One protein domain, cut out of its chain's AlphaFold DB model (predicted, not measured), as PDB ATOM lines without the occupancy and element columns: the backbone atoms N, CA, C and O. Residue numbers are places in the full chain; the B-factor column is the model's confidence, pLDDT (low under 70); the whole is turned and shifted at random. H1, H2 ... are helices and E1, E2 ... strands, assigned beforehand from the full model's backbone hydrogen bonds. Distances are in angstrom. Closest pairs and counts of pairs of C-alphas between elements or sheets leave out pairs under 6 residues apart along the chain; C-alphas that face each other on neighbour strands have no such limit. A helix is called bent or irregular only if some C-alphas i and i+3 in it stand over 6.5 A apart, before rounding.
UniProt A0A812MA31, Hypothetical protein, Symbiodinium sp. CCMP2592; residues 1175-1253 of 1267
ATOM      1  N   TRP A1175      -2.053  47.084-107.975       80.75
ATOM      2  CA  TRP A1175      -2.383  46.477-106.695       80.75
ATOM      3  C   TRP A1175      -3.217  45.199-106.845       80.75
ATOM      4  O   TRP A1175      -2.848  44.192-106.248       80.75
ATOM      5  N   LEU A1176      -4.281  45.183-107.655       79.38
ATOM      6  CA  LEU A1176      -5.050  43.959-107.930       79.38
ATOM      7  C   LEU A1176      -4.211  42.897-108.661       79.38
ATOM      8  O   LEU A1176      -4.270  41.727-108.286       79.38
ATOM      9  N   GLN A1177      -3.380  43.288-109.632       81.19
ATOM     10  CA  GLN A1177      -2.487  42.361-110.344       81.19
ATOM     11  C   GLN A1177      -1.406  41.752-109.435       81.19
ATOM     12  O   GLN A1177      -1.057  40.579-109.582       81.19
ATOM     13  N   TRP A1178      -0.869  42.522-108.482       91.06
ATOM     14  CA  TRP A1178       0.031  42.009-107.446       91.06
ATOM     15  C   TRP A1178      -0.720  41.122-106.449       91.06
ATOM     16  O   TRP A1178      -0.265  40.023-106.139       91.06
ATOM     17  N   LEU A1179      -1.903  41.547-106.001       87.06
ATOM     18  CA  LEU A1179      -2.735  40.815-105.047       87.06
ATOM     19  C   LEU A1179      -3.213  39.464-105.604       87.06
ATOM     20  O   LEU A1179      -3.351  38.512-104.840       87.06
ATOM     21  N   ALA A1180      -3.414  39.356-106.920       85.75
ATOM     22  CA  ALA A1180      -3.701  38.100-107.613       85.75
ATOM     23  C   ALA A1180      -2.506  37.123-107.633       85.75
ATOM     24  O   ALA A1180      -2.704  35.920-107.773       85.75
ATOM     25  N   LYS A1181      -1.272  37.624-107.465       90.31
ATOM     26  CA  LYS A1181      -0.036  36.825-107.353       90.31
ATOM     27  C   LYS A1181       0.320  36.465-105.903       90.31
ATOM     28  O   LYS A1181       1.265  35.710-105.689       90.31
ATOM     29  N   VAL A1182      -0.402  36.998-104.914       92.12
ATOM     30  CA  VAL A1182      -0.235  36.642-103.498       92.12
ATOM     31  C   VAL A1182      -0.898  35.293-103.229       92.12
ATOM     32  O   VAL A1182      -2.096  35.118-103.461       92.12
ATOM     33  N   THR A1183      -0.126  34.356-102.685       93.06
ATOM     34  CA  THR A1183      -0.585  33.014-102.304       93.06
ATOM     35  C   THR A1183      -0.662  32.869-100.781       93.06
ATOM     36  O   THR A1183      -0.356  33.800-100.029       93.06
ATOM     37  N   TYR A1184      -1.159  31.723-100.301       92.75
ATOM     38  CA  TYR A1184      -1.480  31.514 -98.887       92.75
ATOM     39  C   TYR A1184      -1.035  30.134 -98.405       92.75
ATOM     40  O   TYR A1184      -1.233  29.147 -99.111       92.75
ATOM     41  N   THR A1185      -0.511  30.067 -97.181       89.88
ATOM     42  CA  THR A1185      -0.069  28.833 -96.511       89.88
ATOM     43  C   THR A1185      -0.588  28.766 -95.070       89.88
ATOM     44  O   THR A1185      -0.989  29.779 -94.481       89.88
ATOM     45  N   ASP A1186      -0.565  27.560 -94.510       87.25
ATOM     46  CA  ASP A1186      -0.819  27.282 -93.098       87.25
ATOM     47  C   ASP A1186       0.491  27.045 -92.300       87.25
ATOM     48  O   ASP A1186       0.435  27.024 -91.069       87.25
ATOM     49  N   ASP A1187       1.667  26.962 -92.951       86.69
ATOM     50  CA  ASP A1187       2.993  26.891 -92.302       86.69
ATOM     51  C   ASP A1187       3.651  28.280 -92.169       86.69
ATOM     52  O   ASP A1187       3.734  29.077 -93.106       86.69
ATOM     53  N   ILE A1188       4.146  28.591 -90.971       84.56
ATOM     54  CA  ILE A1188       4.840  29.846 -90.668       84.56
ATOM     55  C   ILE A1188       6.231  29.921 -91.316       84.56
ATOM     56  O   ILE A1188       6.722  31.018 -91.602       84.56
ATOM     57  N   ASN A1189       6.871  28.780 -91.578       84.62
ATOM     58  CA  ASN A1189       8.196  28.726 -92.193       84.62
ATOM     59  C   ASN A1189       8.147  29.156 -93.664       84.62
ATOM     60  O   ASN A1189       9.002  29.931 -94.092       84.62
ATOM     61  N   GLU A1190       7.096  28.762 -94.385       87.44
ATOM     62  CA  GLU A1190       6.835  29.140 -95.781       87.44
ATOM     63  C   GLU A1190       6.309  30.577 -95.941       87.44
ATOM     64  O   GLU A1190       6.569  31.226 -96.952       87.44
ATOM     65  N   ALA A1191       5.573  31.098 -94.954       89.81
ATOM     66  CA  ALA A1191       4.955  32.424 -95.020       89.81
ATOM     67  C   ALA A1191       5.980  33.568 -95.171       89.81
ATOM     68  O   ALA A1191       7.011  33.584 -94.500       89.81
ATOM     69  N   SER A1192       5.674  34.590 -95.969       92.38
ATOM     70  CA  SER A1192       6.524  35.781 -96.084       92.38
ATOM     71  C   SER A1192       6.446  36.651 -94.828       92.38
ATOM     72  O   SER A1192       5.378  36.879 -94.249       92.38
ATOM     73  N   THR A1193       7.589  37.192 -94.417       90.94
ATOM     74  CA  THR A1193       7.670  38.212 -93.372       90.94
ATOM     75  C   THR A1193       6.965  39.500 -93.798       90.94
ATOM     76  O   THR A1193       6.833  39.808 -94.983       90.94
ATOM     77  N   ILE A1194       6.550  40.313 -92.823       90.06
ATOM     78  CA  ILE A1194       5.962  41.641 -93.085       90.06
ATOM     79  C   ILE A1194       6.882  42.507 -93.970       90.06
ATOM     80  O   ILE A1194       6.386  43.223 -94.838       90.06
ATOM     81  N   ALA A1195       8.205  42.411 -93.788       88.44
ATOM     82  CA  ALA A1195       9.185  43.146 -94.585       88.44
ATOM     83  C   ALA A1195       9.172  42.712 -96.061       88.44
ATOM     84  O   ALA A1195       9.025  43.566 -96.932       88.44
ATOM     85  N   GLU A1196       9.222  41.405 -96.337       92.00
ATOM     86  CA  GLU A1196       9.175  40.851 -97.700       92.00
ATOM     87  C   GLU A1196       7.847  41.176 -98.404       92.00
ATOM     88  O   GLU A1196       7.841  41.537 -99.579       92.00
ATOM     89  N   VAL A1197       6.715  41.140 -97.684       90.81
ATOM     90  CA  VAL A1197       5.407  41.560 -98.227       90.81
ATOM     91  C   VAL A1197       5.412  43.053 -98.588       90.81
ATOM     92  O   VAL A1197       4.885  43.439 -99.632       90.81
ATOM     93  N   HIS A1198       6.020  43.910 -97.759       90.50
ATOM     94  CA  HIS A1198       6.140  45.352 -98.027       90.50
ATOM     95  C   HIS A1198       7.131  45.687 -99.141       90.50
ATOM     96  O   HIS A1198       6.978  46.717 -99.798       90.50
ATOM     97  N   GLU A1199       8.176  44.887 -99.313       91.44
ATOM     98  CA  GLU A1199       9.183  45.048-100.360       91.44
ATOM     99  C   GLU A1199       8.647  44.572-101.710       91.44
ATOM    100  O   GLU A1199       8.660  45.340-102.669       91.44
ATOM    101  N   SER A1200       8.049  43.378-101.756       92.62
ATOM    102  CA  SER A1200       7.316  42.854-102.914       92.62
ATOM    103  C   SER A1200       6.205  43.809-103.365       92.62
ATOM    104  O   SER A1200       6.139  44.175-104.539       92.62
ATOM    105  N   GLY A1201       5.378  44.286-102.427       88.88
ATOM    106  CA  GLY A1201       4.316  45.249-102.716       88.88
ATOM    107  C   GLY A1201       4.847  46.583-103.246       88.88
ATOM    108  O   GLY A1201       4.320  47.098-104.226       88.88
ATOM    109  N   ARG A1202       5.922  47.138-102.665       86.31
ATOM    110  CA  ARG A1202       6.539  48.377-103.180       86.31
ATOM    111  C   ARG A1202       7.205  48.185-104.540       86.31
ATOM    112  O   ARG A1202       7.063  49.058-105.383       86.31
ATOM    113  N   SER A1203       7.871  47.055-104.769       84.44
ATOM    114  CA  SER A1203       8.476  46.685-106.057       84.44
ATOM    115  C   SER A1203       7.420  46.586-107.165       84.44
ATOM    116  O   SER A1203       7.581  47.195-108.219       84.44
ATOM    117  N   ALA A1204       6.298  45.906-106.916       81.31
ATOM    118  CA  ALA A1204       5.225  45.761-107.901       81.31
ATOM    119  C   ALA A1204       4.425  47.054-108.139       81.31
ATOM    120  O   ALA A1204       3.942  47.294-109.246       81.31
ATOM    121  N   LEU A1205       4.293  47.901-107.114       79.38
ATOM    122  CA  LEU A1205       3.617  49.194-107.214       79.38
ATOM    123  C   LEU A1205       4.544  50.342-107.635       79.38
ATOM    124  O   LEU A1205       4.056  51.465-107.763       79.38
ATOM    125  N   GLN A1206       5.838  50.098-107.853       76.06
ATOM    126  CA  GLN A1206       6.840  51.144-108.045       76.06
ATOM    127  C   GLN A1206       6.464  52.092-109.197       76.06
ATOM    128  O   GLN A1206       6.323  51.687-110.351       76.06
ATOM    129  N   GLY A1207       6.286  53.379-108.885       57.44
ATOM    130  CA  GLY A1207       5.881  54.409-109.846       57.44
ATOM    131  C   GLY A1207       4.378  54.496-110.148       57.44
ATOM    132  O   GLY A1207       3.992  55.345-110.954       57.44
ATOM    133  N   SER A1208       3.534  53.682-109.507       68.25
ATOM    134  CA  SER A1208       2.067  53.764-109.584       68.25
ATOM    135  C   SER A1208       1.477  54.748-108.561       68.25
ATOM    136  O   SER A1208       2.140  55.171-107.613       68.25
ATOM    137  N   GLU A1209       0.196  55.104-108.713       61.44
ATOM    138  CA  GLU A1209      -0.514  55.904-107.699       61.44
ATOM    139  C   GLU A1209      -0.727  55.142-106.374       61.44
ATOM    140  O   GLU A1209      -0.874  55.755-105.316       61.44
ATOM    141  N   GLU A1210      -0.713  53.810-106.435       73.69
ATOM    142  CA  GLU A1210      -1.059  52.906-105.338       73.69
ATOM    143  C   GLU A1210       0.135  52.624-104.409       73.69
ATOM    144  O   GLU A1210      -0.065  52.171-103.284       73.69
ATOM    145  N   GLU A1211       1.369  52.952-104.818       77.88
ATOM    146  CA  GLU A1211       2.602  52.748-104.033       77.88
ATOM    147  C   GLU A1211       2.517  53.414-102.647       77.88
ATOM    148  O   GLU A1211       2.773  52.790-101.616       77.88
ATOM    149  N   GLY A1212       2.058  54.671-102.611       73.38
ATOM    150  CA  GLY A1212       1.814  55.417-101.372       73.38
ATOM    151  C   GLY A1212       0.572  54.960-100.595       73.38
ATOM    152  O   GLY A1212       0.371  55.387 -99.459       73.38
ATOM    153  N   GLN A1213      -0.255  54.093-101.187       80.88
ATOM    154  CA  GLN A1213      -1.464  53.524-100.589       80.88
ATOM    155  C   GLN A1213      -1.299  52.052-100.181       80.88
ATOM    156  O   GLN A1213      -2.255  51.467 -99.681       80.88
ATOM    157  N   LEU A1214      -0.104  51.458-100.310       83.75
ATOM    158  CA  LEU A1214       0.146  50.045 -99.992       83.75
ATOM    159  C   LEU A1214      -0.386  49.633 -98.607       83.75
ATOM    160  O   LEU A1214      -1.043  48.604 -98.480       83.75
ATOM    161  N   MET A1215      -0.159  50.446 -97.571       85.00
ATOM    162  CA  MET A1215      -0.627  50.150 -96.208       85.00
ATOM    163  C   MET A1215      -2.164  50.227 -96.056       85.00
ATOM    164  O   MET A1215      -2.748  49.255 -95.563       85.00
ATOM    165  N   PRO A1216      -2.851  51.306 -96.497       81.56
ATOM    166  CA  PRO A1216      -4.306  51.307 -96.660       81.56
ATOM    167  C   PRO A1216      -4.842  50.112 -97.456       81.56
ATOM    168  O   PRO A1216      -5.797  49.477 -97.021       81.56
ATOM    169  N   ASN A1217      -4.211  49.761 -98.577       84.06
ATOM    170  CA  ASN A1217      -4.692  48.725 -99.489       84.06
ATOM    171  C   ASN A1217      -4.548  47.313 -98.902       84.06
ATOM    172  O   ASN A1217      -5.509  46.544 -98.946       84.06
ATOM    173  N   LEU A1218      -3.423  47.002 -98.247       86.94
ATOM    174  CA  LEU A1218      -3.255  45.791 -97.431       86.94
ATOM    175  C   LEU A1218      -4.351  45.699 -96.357       86.94
ATOM    176  O   LEU A1218      -5.024  44.675 -96.239       86.94
ATOM    177  N   THR A1219      -4.584  46.788 -95.618       84.19
ATOM    178  CA  THR A1219      -5.615  46.838 -94.564       84.19
ATOM    179  C   THR A1219      -7.016  46.595 -95.139       84.19
ATOM    180  O   THR A1219      -7.747  45.740 -94.642       84.19
ATOM    181  N   ASN A1220      -7.372  47.276 -96.233       81.56
ATOM    182  CA  ASN A1220      -8.671  47.158 -96.906       81.56
ATOM    183  C   ASN A1220      -8.892  45.769 -97.525       81.56
ATOM    184  O   ASN A1220     -10.012  45.266 -97.524       81.56
ATOM    185  N   ALA A1221      -7.833  45.114 -98.004       82.75
ATOM    186  CA  ALA A1221      -7.897  43.735 -98.483       82.75
ATOM    187  C   ALA A1221      -7.976  42.691 -97.350       82.75
ATOM    188  O   ALA A1221      -8.034  41.494 -97.641       82.75
ATOM    189  N   GLY A1222      -7.998  43.111 -96.082       86.50
ATOM    190  CA  GLY A1222      -8.149  42.235 -94.920       86.50
ATOM    191  C   GLY A1222      -6.842  41.610 -94.427       86.50
ATOM    192  O   GLY A1222      -6.885  40.576 -93.759       86.50
ATOM    193  N   PHE A1223      -5.686  42.198 -94.751       89.81
ATOM    194  CA  PHE A1223      -4.408  41.784 -94.173       89.81
ATOM    195  C   PHE A1223      -4.340  42.284 -92.731       89.81
ATOM    196  O   PHE A1223      -4.423  43.480 -92.456       89.81
ATOM    197  N   THR A1224      -4.157  41.353 -91.803       85.62
ATOM    198  CA  THR A1224      -4.042  41.621 -90.370       85.62
ATOM    199  C   THR A1224      -2.656  41.213 -89.884       85.62
ATOM    200  O   THR A1224      -2.198  40.094 -90.126       85.62
ATOM    201  N   ASP A1225      -1.966  42.138 -89.221       79.44
ATOM    202  CA  ASP A1225      -0.743  41.857 -88.464       79.44
ATOM    203  C   ASP A1225      -1.147  41.223 -87.127       79.44
ATOM    204  O   ASP A1225      -1.964  41.780 -86.387       79.44
ATOM    205  N   LYS A1226      -0.603  40.041 -86.824       64.19
ATOM    206  CA  LYS A1226      -0.742  39.399 -85.514       64.19
ATOM    207  C   LYS A1226       0.644  39.189 -84.900       64.19
ATOM    208  O   LYS A1226       1.463  38.492 -85.499       64.19
ATOM    209  N   PRO A1227       0.910  39.708 -83.690       52.22
ATOM    210  CA  PRO A1227       2.123  39.369 -82.963       52.22
ATOM    211  C   PRO A1227       2.036  37.955 -82.361       52.22
ATOM    212  O   PRO A1227       0.971  37.542 -81.904       52.22
ATOM    213  N   ARG A1228       3.207  37.304 -82.266       47.12
ATOM    214  CA  ARG A1228       3.512  35.980 -81.675       47.12
ATOM    215  C   ARG A1228       3.307  34.754 -82.575       47.12
ATOM    216  O   ARG A1228       2.325  34.033 -82.456       47.12
ATOM    217  N   ASP A1229       4.355  34.449 -83.333       50.78
ATOM    218  CA  ASP A1229       5.275  33.395 -82.876       50.78
ATOM    219  C   ASP A1229       6.595  34.064 -82.417       50.78
ATOM    220  O   ASP A1229       6.793  35.255 -82.680       50.78
ATOM    221  N   ALA A1230       7.470  33.371 -81.688       56.12
ATOM    222  CA  ALA A1230       8.669  33.952 -81.070       56.12
ATOM    223  C   ALA A1230       9.779  34.335 -82.072       56.12
ATOM    224  O   ALA A1230      10.703  35.060 -81.707       56.12
ATOM    225  N   THR A1231       9.692  33.863 -83.318       63.91
ATOM    226  CA  THR A1231      10.780  33.915 -84.311       63.91
ATOM    227  C   THR A1231      10.457  34.703 -85.586       63.91
ATOM    228  O   THR A1231      11.383  35.179 -86.238       63.91
ATOM    229  N   LYS A1232       9.179  34.875 -85.964       80.19
ATOM    230  CA  LYS A1232       8.792  35.443 -87.273       80.19
ATOM    231  C   LYS A1232       7.477  36.234 -87.202       80.19
ATOM    232  O   LYS A1232       6.498  35.773 -86.620       80.19
ATOM    233  N   ARG A1233       7.432  37.429 -87.813       83.88
ATOM    234  CA  ARG A1233       6.204  38.243 -87.965       83.88
ATOM    235  C   ARG A1233       5.714  38.200 -89.409       83.88
ATOM    236  O   ARG A1233       6.450  38.590 -90.312       83.88
ATOM    237  N   VAL A1234       4.467  37.776 -89.601       88.75
ATOM    238  CA  VAL A1234       3.847  37.522 -90.912       88.75
ATOM    239  C   VAL A1234       2.447  38.137 -90.978       88.75
ATOM    240  O   VAL A1234       1.784  38.298 -89.950       88.75
ATOM    241  N   TYR A1235       1.974  38.453 -92.183       90.19
ATOM    242  CA  TYR A1235       0.583  38.859 -92.395       90.19
ATOM    243  C   TYR A1235      -0.358  37.653 -92.454       90.19
ATOM    244  O   TYR A1235       0.008  36.593 -92.969       90.19
ATOM    245  N   LYS A1236      -1.599  37.838 -91.986       88.38
ATOM    246  CA  LYS A1236      -2.693  36.875 -92.176       88.38
ATOM    247  C   LYS A1236      -3.900  37.513 -92.860       88.38
ATOM    248  O   LYS A1236      -4.251  38.648 -92.539       88.38
ATOM    249  N   ARG A1237      -4.556  36.771 -93.754       89.38
ATOM    250  CA  ARG A1237      -5.752  37.195 -94.501       89.38
ATOM    251  C   ARG A1237      -6.850  36.139 -94.364       89.38
ATOM    252  O   ARG A1237      -6.552  34.947 -94.333       89.38
ATOM    253  N   LEU A1238      -8.109  36.568 -94.265       87.69
ATOM    254  CA  LEU A1238      -9.248  35.658 -94.415       87.69
ATOM    255  C   LEU A1238      -9.402  35.292 -95.894       87.69
ATOM    256  O   LEU A1238      -9.453  36.181 -96.745       87.69
ATOM    257  N   VAL A1239      -9.445  33.995 -96.183       86.12
ATOM    258  CA  VAL A1239      -9.640  33.444 -97.528       86.12
ATOM    259  C   VAL A1239     -10.705  32.340 -97.503       86.12
ATOM    260  O   VAL A1239     -10.844  31.661 -96.481       86.12
ATOM    261  N   PRO A1240     -11.457  32.119 -98.598       86.06
ATOM    262  CA  PRO A1240     -12.407  31.013 -98.675       86.06
ATOM    263  C   PRO A1240     -11.692  29.660 -98.566       86.06
ATOM    264  O   PRO A1240     -10.761  29.374 -99.320       86.06
ATOM    265  N   GLY A1241     -12.131  28.829 -97.625       80.81
ATOM    266  CA  GLY A1241     -11.752  27.427 -97.520       80.81
ATOM    267  C   GLY A1241     -12.503  26.544 -98.527       80.81
ATOM    268  O   GLY A1241     -13.457  27.003 -99.162       80.81
ATOM    269  N   PRO A1242     -12.126  25.257 -98.651       79.94
ATOM    270  CA  PRO A1242     -12.784  24.309 -99.560       79.94
ATOM    271  C   PRO A1242     -14.277  24.083 -99.265       79.94
ATOM    272  O   PRO A1242     -15.022  23.673-100.147       79.94
ATOM    273  N   ASP A1243     -14.714  24.359 -98.033       82.06
ATOM    274  CA  ASP A1243     -16.103  24.280 -97.562       82.06
ATOM    275  C   ASP A1243     -16.864  25.621 -97.669       82.06
ATOM    276  O   ASP A1243     -17.974  25.757 -97.151       82.06
ATOM    277  N   GLY A1244     -16.259  26.636 -98.296       79.44
ATOM    278  CA  GLY A1244     -16.809  27.987 -98.425       79.44
ATOM    279  C   GLY A1244     -16.726  28.845 -97.156       79.44
ATOM    280  O   GLY A1244     -17.121  30.014 -97.191       79.44
ATOM    281  N   ARG A1245     -16.205  28.328 -96.033       83.94
ATOM    282  CA  ARG A1245     -16.015  29.121 -94.808       83.94
ATOM    283  C   ARG A1245     -14.754  29.975 -94.905       83.94
ATOM    284  O   ARG A1245     -13.784  29.603 -95.549       83.94
ATOM    285  N   GLN A1246     -14.747  31.133 -94.249       83.81
ATOM    286  CA  GLN A1246     -13.571  32.009 -94.222       83.81
ATOM    287  C   GLN A1246     -12.524  31.469 -93.236       83.81
ATOM    288  O   GLN A1246     -12.770  31.433 -92.030       83.81
ATOM    289  N   ILE A1247     -11.358  31.072 -93.746       85.75
ATOM    290  CA  ILE A1247     -10.223  30.548 -92.975       85.75
ATOM    291  C   ILE A1247      -9.107  31.599 -92.956       85.75
ATOM    292  O   ILE A1247      -8.813  32.236 -93.967       85.75
ATOM    293  N   LEU A1248      -8.479  31.809 -91.796       86.19
ATOM    294  CA  LEU A1248      -7.400  32.787 -91.629       86.19
ATOM    295  C   LEU A1248      -6.040  32.159 -91.973       86.19
ATOM    296  O   LEU A1248      -5.450  31.491 -91.124       86.19
ATOM    297  N   ARG A1249      -5.524  32.418 -93.179       88.25
ATOM    298  CA  ARG A1249      -4.240  31.876 -93.663       88.25
ATOM    299  C   ARG A1249      -3.106  32.895 -93.627       88.25
ATOM    300  O   ARG A1249      -3.349  34.103 -93.582       88.25
ATOM    301  N   MET A1250      -1.866  32.411 -93.628       91.56
ATOM    302  CA  MET A1250      -0.660  33.241 -93.701       91.56
ATOM    303  C   MET A1250      -0.313  33.568 -95.153       91.56
ATOM    304  O   MET A1250      -0.605  32.796 -96.060       91.56
ATOM    305  N   VAL A1251       0.266  34.745 -95.364       91.88
ATOM    306  CA  VAL A1251       0.549  35.318 -96.686       91.88
ATOM    307  C   VAL A1251       1.911  34.862 -97.209       91.88
ATOM    308  O   VAL A1251       2.902  34.951 -96.488       91.88
ATOM    309  N   ILE A1252       1.971  34.476 -98.483       93.62
ATOM    310  CA  ILE A1252       3.205  34.367 -99.270       93.62
ATOM    311  C   ILE A1252       3.149  35.445-100.358       93.62
ATOM    312  O   ILE A1252       2.252  35.455-101.202       93.62
ATOM    313  N   ALA A1253       4.089  36.387-100.318       91.50
ATOM    314  CA  ALA A1253       4.245  37.396-101.357       91.50
ATOM    315  C   ALA A1253       5.125  36.860-102.500       91.50
ATOM    316  O   ALA A1253       6.086  36.134-102.238       91.50
TER     317      ALA A1253
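AT A GLANCE: This is residues 1175 to 1253 of the 1267 residues of the protein "Hypothetical protein" of Symbiodinium sp. CCMP2592 (UniProt A0A812MA31). A twisted four-stranded sheet makes one end of this domain and three helices gather at the other, where H2 and H3 meet near their link as a V that opens toward the sheet. H1, a short helix, packs on the part of H2 nearest that link, while the V's open ends only graze the sheet. The printed part has 79 residues, with three named helices and four named strands in the order H1 E1 H2 H3 E2 E3 E4; the class is mixed, helices and strands. The sheet has the order E1 E4 E3 E2, all antiparallel. The whole is compact, with a radius of gyration of the C-alphas of 12.6 A and spans of 36 by 31 by 18 A.

HOW THE PARTS SIT: Start at H1, residues 1175 to 1179, which is not on the sheet. It touches H2, residues 1194 to 1205, which meets it with residues 1201 to 1205 alone; the closest C-alphas are those of Trp 1178 and Ala 1204, 6.4 A apart. H2 touches H3, residues 1211 to 1220, at a steep tilt of 55 degrees, opposite ways; look at Leu 1205 and Glu 1211, whose C-alphas are the closest at 4.9 A. H2 only grazes the sheet with residues 1194 to 1197, and H3 with residues 1215 to 1219. E2, residues 1223 to 1225, E3, residues 1235 to 1240, and E4, residues 1246 to 1252, form a meander, each strand the antiparallel neighbour of the one before, in two hairpins. Between E2 and E3 find N 1224 and O 1236 within hydrogen-bond range at 2.8 A; between E3 and E4, N 1247 and O 1239 at 2.8 A. E1, residues 1183 to 1185, is an edge strand antiparallel to E4, with N 1183 and O 1252 at 3.0 A. The pairing is staggered: E4 pairs with E3 over residues 1246 to 1250 and with E1 over 1250 to 1252. Every O i to N i+4 pair is within hydrogen-bond range in H1 and H2, and 4 of 6 in H3.

IN THESE COORDINATES: Find C-alpha 1175 at (-2.383, 46.477, -106.695), where H1 begins; E1 follows after a tight link. H2 runs 16.2 A from C-alpha 1194 at (5.962, 41.641, -93.085). H3, 14.5 A long, is irregular: C-alphas 1212 and 1215 are 7.8 A apart. E2 spans 6.8 A, E3 16.4 A, and E4 17.7 A to C-alpha 1252 at (3.205, 34.367, -99.270).

THE WHOLE: The two C-alphas farthest apart, those of Gly 1207 and Asp 1243, are 39.3 A apart. The printed part has no cut and no long link. Mean pLDDT of the printed part is 82.7; residues 1207 to 1209 and 1226 to 1231 are under 70.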